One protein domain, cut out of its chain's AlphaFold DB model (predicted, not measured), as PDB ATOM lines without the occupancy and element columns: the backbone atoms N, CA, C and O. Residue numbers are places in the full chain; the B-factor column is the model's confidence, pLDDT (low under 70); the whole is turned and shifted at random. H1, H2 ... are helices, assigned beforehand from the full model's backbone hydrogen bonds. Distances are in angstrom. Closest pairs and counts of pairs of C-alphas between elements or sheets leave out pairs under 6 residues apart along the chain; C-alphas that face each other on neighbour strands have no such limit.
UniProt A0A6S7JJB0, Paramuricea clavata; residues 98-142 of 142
ATOM      1  N   LEU A  98      21.231  29.015  13.817       54.31
ATOM      2  CA  LEU A  98      21.998  29.139  15.063       54.31
ATOM      3  C   LEU A  98      21.011  29.023  16.229       54.31
ATOM      4  O   LEU A  98      20.787  29.970  16.978       54.31
ATOM      5  N   GLU A  99      20.351  27.875  16.330       54.72
ATOM      6  CA  GLU A  99      19.341  27.658  17.348       54.72
ATOM      7  C   GLU A  99      20.016  27.666  18.701       54.72
ATOM      8  O   GLU A  99      21.063  27.038  18.906       54.72
ATOM      9  N   LEU A 100      19.377  28.379  19.625       54.41
ATOM     10  CA  LEU A 100      19.817  28.498  21.006       54.41
ATOM     11  C   LEU A 100      19.998  27.117  21.656       54.41
ATOM     12  O   LEU A 100      20.871  26.959  22.494       54.41
ATOM     13  N   ASN A 101      19.224  26.121  21.212       57.16
ATOM     14  CA  ASN A 101      19.236  24.744  21.708       57.16
ATOM     15  C   ASN A 101      19.981  23.770  20.771       57.16
ATOM     16  O   ASN A 101      19.711  22.573  20.779       57.16
ATOM     17  N   GLY A 102      20.892  24.277  19.935       64.19
ATOM     18  CA  GLY A 102      21.616  23.484  18.940       64.19
ATOM     19  C   GLY A 102      23.069  23.923  18.764       64.19
ATOM     20  O   GLY A 102      23.819  24.076  19.724       64.19
ATOM     21  N   THR A 103      23.498  24.129  17.517       65.50
ATOM     22  CA  THR A 103      24.910  24.373  17.165       65.50
ATOM     23  C   THR A 103      25.523  25.592  17.865       65.50
ATOM     24  O   THR A 103      26.709  25.568  18.197       65.50
ATOM     25  N   LEU A 104      24.731  26.636  18.142       63.38
ATOM     26  CA  LEU A 104      25.202  27.809  18.883       63.38
ATOM     27  C   LEU A 104      25.533  27.460  20.345       63.38
ATOM     28  O   LEU A 104      26.578  27.879  20.838       63.38
ATOM     29  N   PHE A 105      24.713  26.636  21.006       64.12
ATOM     30  CA  PHE A 105      24.978  26.147  22.365       64.12
ATOM     31  C   PHE A 105      26.294  25.376  22.428       64.12
ATOM     32  O   PHE A 105      27.165  25.701  23.232       64.12
ATOM     33  N   SER A 106      26.483  24.408  21.527       64.31
ATOM     34  CA  SER A 106      27.693  23.580  21.488       64.31
ATOM     35  C   SER A 106      28.955  24.415  21.254       64.31
ATOM     36  O   SER A 106      29.977  24.185  21.897       64.31
ATOM     37  N   LEU A 107      28.886  25.423  20.379       69.50
ATOM     38  CA  LEU A 107      30.007  26.330  20.124       69.50
ATOM     39  C   LEU A 107      30.321  27.226  21.329       69.50
ATOM     40  O   LEU A 107      31.498  27.451  21.622       69.50
ATOM     41  N   ILE A 108      29.305  27.715  22.047       66.94
ATOM     42  CA  ILE A 108      29.511  28.514  23.262       66.94
ATOM     43  C   ILE A 108      30.108  27.647  24.375       66.94
ATOM     44  O   ILE A 108      31.094  28.072  24.977       66.94
ATOM     45  N   VAL A 109      29.596  26.430  24.605       69.44
ATOM     46  CA  VAL A 109      30.157  25.476  25.585       69.44
ATOM     47  C   VAL A 109      31.639  25.224  25.302       69.44
ATOM     48  O   VAL A 109      32.468  25.362  26.198       69.44
ATOM     49  N   VAL A 110      31.996  24.916  24.050       71.50
ATOM     50  CA  VAL A 110      33.389  24.622  23.669       71.50
ATOM     51  C   VAL A 110      34.293  25.842  23.842       71.50
ATOM     52  O   VAL A 110      35.403  25.715  24.347       71.50
ATOM     53  N   LYS A 111      33.835  27.034  23.447       72.25
ATOM     54  CA  LYS A 111      34.665  28.247  23.472       72.25
ATOM     55  C   LYS A 111      34.842  28.833  24.872       72.25
ATOM     56  O   LYS A 111      35.844  29.492  25.136       72.25
ATOM     57  N   THR A 112      33.855  28.650  25.741       69.00
ATOM     58  CA  THR A 112      33.847  29.254  27.080       69.00
ATOM     59  C   THR A 112      34.173  28.261  28.192       69.00
ATOM     60  O   THR A 112      34.446  28.692  29.308       69.00
ATOM     61  N   HIS A 113      34.163  26.952  27.903       71.56
ATOM     62  CA  HIS A 113      34.233  25.871  28.893       71.56
ATOM     63  C   HIS A 113      33.169  25.984  30.002       71.56
ATOM     64  O   HIS A 113      33.351  25.483  31.110       71.56
ATOM     65  N   ILE A 114      32.045  26.646  29.716       72.19
ATOM     66  CA  ILE A 114      30.929  26.801  30.648       72.19
ATOM     67  C   ILE A 114      29.985  25.611  30.471       72.19
ATOM     68  O   ILE A 114      29.586  25.299  29.352       72.19
ATOM     69  N   GLN A 115      29.625  24.954  31.577       66.12
ATOM     70  CA  GLN A 115      28.760  23.766  31.563       66.12
ATOM     71  C   GLN A 115      27.287  24.088  31.262       66.12
ATOM     72  O   GLN A 115      26.610  23.260  30.661       66.12
ATOM     73  N   ASP A 116      26.808  25.285  31.619       69.19
ATOM     74  CA  ASP A 116      25.458  25.765  31.288       69.19
ATOM     75  C   ASP A 116      25.484  27.216  30.774       69.19
ATOM     76  O   ASP A 116      25.274  28.167  31.530       69.19
ATOM     77  N   PRO A 117      25.790  27.422  29.485       64.12
ATOM     78  CA  PRO A 117      25.863  28.757  28.917       64.12
ATOM     79  C   PRO A 117      24.501  29.420  28.682       64.12
ATOM     80  O   PRO A 117      24.486  30.621  28.424       64.12
ATOM     81  N   LEU A 118      23.377  28.696  28.773       65.69
ATOM     82  CA  LEU A 118      22.048  29.296  28.587       65.69
ATOM     83  C   LEU A 118      21.652  30.169  29.784       65.69
ATOM     84  O   LEU A 118      21.052  31.226  29.609       65.69
ATOM     85  N   ASN A 119      22.022  29.739  30.991       68.19
ATOM     86  CA  ASN A 119      21.748  30.463  32.235       68.19
ATOM     87  C   ASN A 119      22.949  31.272  32.735       68.19
ATOM     88  O   ASN A 119      22.871  31.953  33.762       68.19
ATOM     89  N   TRP A 120      24.077  31.211  32.028       69.25
ATOM     90  CA  TRP A 120      25.274  31.921  32.431       69.25
ATOM     91  C   TRP A 120      25.171  33.410  32.117       69.25
ATOM     92  O   TRP A 120      25.048  33.826  30.965       69.25
ATOM     93  N   GLN A 121      25.295  34.229  33.157       72.69
ATOM     94  CA  GLN A 121      25.416  35.671  33.013       72.69
ATOM     95  C   GLN A 121      26.861  36.106  33.277       72.69
ATOM     96  O   GLN A 121      27.420  35.781  34.330       72.69
ATOM     97  N   PRO A 122      27.486  36.862  32.357       73.94
ATOM     98  CA  PRO A 122      28.837  37.355  32.561       73.94
ATOM     99  C   PRO A 122      28.889  38.323  33.745       73.94
ATOM    100  O   PRO A 122      28.030  39.191  33.908       73.94
ATOM    101  N   SER A 123      29.944  38.224  34.554       82.12
ATOM    102  CA  SER A 123      30.164  39.167  35.651       82.12
ATOM    103  C   SER A 123      30.443  40.576  35.116       82.12
ATOM    104  O   SER A 123      31.057  40.749  34.059       82.12
ATOM    105  N   ARG A 124      30.043  41.614  35.865       82.19
ATOM    106  CA  ARG A 124      30.266  43.019  35.463       82.19
ATOM    107  C   ARG A 124      31.737  43.314  35.153       82.19
ATOM    108  O   ARG A 124      32.034  43.924  34.133       82.19
ATOM    109  N   CYS A 125      32.649  42.784  35.971       83.25
ATOM    110  CA  CYS A 125      34.095  42.908  35.773       83.25
ATOM    111  C   CYS A 125      34.561  42.323  34.425       83.25
ATOM    112  O   CYS A 125      35.408  42.907  33.747       83.25
ATOM    113  N   LEU A 126      33.991  41.191  33.997       79.94
ATOM    114  CA  LEU A 126      34.320  40.580  32.708       79.94
ATOM    115  C   LEU A 126      33.816  41.432  31.537       79.94
ATOM    116  O   LEU A 126      34.554  41.643  30.574       79.94
ATOM    117  N   ILE A 127      32.596  41.969  31.639       84.69
ATOM    118  CA  ILE A 127      32.011  42.857  30.623       84.69
ATOM    119  C   ILE A 127      32.849  44.131  30.475       84.69
ATOM    120  O   ILE A 127      33.141  44.552  29.356       84.69
ATOM    121  N   GLU A 128      33.259  44.742  31.585       87.81
ATOM    122  CA  GLU A 128      34.093  45.948  31.585       87.81
ATOM    123  C   GLU A 128      35.455  45.699  30.934       87.81
ATOM    124  O   GLU A 128      35.881  46.478  30.076       87.81
ATOM    125  N   LYS A 129      36.111  44.583  31.275       87.62
ATOM    126  CA  LYS A 129      37.371  44.176  30.639       87.62
ATOM    127  C   LYS A 129      37.197  43.928  29.142       87.62
ATOM    128  O   LYS A 129      38.008  44.419  28.361       87.62
ATOM    129  N   ALA A 130      36.136  43.232  28.734       84.56
ATOM    130  CA  ALA A 130      35.851  42.965  27.327       84.56
ATOM    131  C   ALA A 130      35.628  44.265  26.540       84.56
ATOM    132  O   ALA A 130      36.296  44.490  25.534       84.56
ATOM    133  N   LYS A 131      34.774  45.169  27.042       88.00
ATOM    134  CA  LYS A 131      34.523  46.481  26.420       88.00
ATOM    135  C   LYS A 131      35.796  47.312  26.302       88.00
ATOM    136  O   LYS A 131      36.030  47.927  25.262       88.00
ATOM    137  N   LYS A 132      36.631  47.319  27.346       90.50
ATOM    138  CA  LYS A 132      37.918  48.022  27.336       90.50
ATOM    139  C   LYS A 132      38.855  47.448  26.274       90.50
ATOM    140  O   LYS A 132      39.433  48.224  25.522       90.50
ATOM    141  N   SER A 133      38.960  46.124  26.164       86.69
ATOM    142  CA  SER A 133      39.762  45.469  25.125       86.69
ATOM    143  C   SER A 133      39.243  45.754  23.715       86.69
ATOM    144  O   SER A 133      40.044  46.074  22.841       86.69
ATOM    145  N   THR A 134      37.925  45.711  23.488       86.31
ATOM    146  CA  THR A 134      37.325  46.044  22.183       86.31
ATOM    147  C   THR A 134      37.608  47.491  21.795       86.31
ATOM    148  O   THR A 134      38.024  47.753  20.671       86.31
ATOM    149  N   LYS A 135      37.440  48.435  22.729       90.94
ATOM    150  CA  LYS A 135      37.765  49.845  22.489       90.94
ATOM    151  C   LYS A 135      39.243  50.018  22.126       90.94
ATOM    152  O   LYS A 135      39.552  50.663  21.138       90.94
ATOM    153  N   LEU A 136      40.137  49.375  22.874       89.88
ATOM    154  CA  LEU A 136      41.583  49.456  22.662       89.88
ATOM    155  C   LEU A 136      42.016  48.839  21.321       89.88
ATOM    156  O   LEU A 136      42.936  49.344  20.686       89.88
ATOM    157  N   TYR A 137      41.349  47.774  20.871       85.44
ATOM    158  CA  TYR A 137      41.539  47.220  19.530       85.44
ATOM    159  C   TYR A 137      41.073  48.198  18.447       85.44
ATOM    160  O   TYR A 137      41.832  48.471  17.519       85.44
ATOM    161  N   ASN A 138      39.868  48.754  18.589       85.31
ATOM    162  CA  ASN A 138      39.295  49.694  17.625       85.31
ATOM    163  C   ASN A 138      40.116  50.985  17.517       85.31
ATOM    164  O   ASN A 138      40.280  51.503  16.422       85.31
ATOM    165  N   ASP A 139      40.661  51.479  18.628       88.06
ATOM    166  CA  ASP A 139      41.523  52.664  18.643       88.06
ATOM    167  C   ASP A 139      42.895  52.388  17.992       88.06
ATOM    168  O   ASP A 139      43.536  53.311  17.503       88.06
ATOM    169  N   LYS A 140      43.353  51.126  17.966       81.88
ATOM    170  CA  LYS A 140      44.607  50.704  17.311       81.88
ATOM    171  C   LYS A 140      44.474  50.396  15.817       81.88
ATOM    172  O   LYS A 140      45.494  50.344  15.141       81.88
ATOM    173  N   HIS A 141      43.263  50.120  15.337       74.06
ATOM    174  CA  HIS A 141      42.982  49.715  13.951       74.06
ATOM    175  C   HIS A 141      41.990  50.669  13.265       74.06
ATOM    176  O   HIS A 141      41.273  50.272  12.346       74.06
ATOM    177  N   LYS A 142      41.926  51.905  13.762       52.81
ATOM    178  CA  LYS A 142      41.355  53.067  13.084       52.81
ATOM    179  C   LYS A 142      42.460  53.791  12.335       52.81
ATOM    180  O   LYS A 142      42.140  54.319  11.253       52.81
TER     181      LYS A 142
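This is residues 98 to 142 of the 142 residues of a protein of Paramuricea clavata (UniProt A0A6S7JJB0). Reading from Leu 98, you meet a short helix, H1, then a long link that leads away to a longer helix, H2, which stands apart from H1 as a free arm, in an open shape with no core shared by the two helices. Residues 119 to 142, of which 124 to 140 belong to H2, stick out from the rest. The printed part has 45 residues with two named helices, H1 then H2, and no named strand; its class is all helix, with 27 residues in the helices. It is only just loose, close to extended, with a radius of gyration of the C-alphas of 13.7 A, and elongated, with spans of 36 by 22 by 15 A.

Find C-alpha 103 at (24.910, 24.373, 17.165), where H1, residues 103 to 112, begins; its first and last C-alphas are 14.2 A apart. Then go to C-alpha 124 at (30.266, 43.019, 35.463), where H2, residues 124 to 140, begins; it runs 24.4 A to C-alpha 140 at (44.607, 50.704, 17.311).

Compare H1 with H2 and you find them apart, with no C-alpha of the one within 8 A of the other. Residues 110 to 115, of which 110 to 112 belong to H1, stand free. In H1 and H2 every O i to N i+4 pair is within hydrogen-bond range.

Look at Asn 101 and Lys 142 for the two C-alphas farthest apart, at 37.0 A. The printed part has no cut, and the link from H1 to H2 is long, with 11 residues. Lys 142 is the chain's last residue. In this predicted model the mean pLDDT of the printed part is 73.9; residues 98 to 109, residue 112, residues 115 to 120 and residue 142 are under 70.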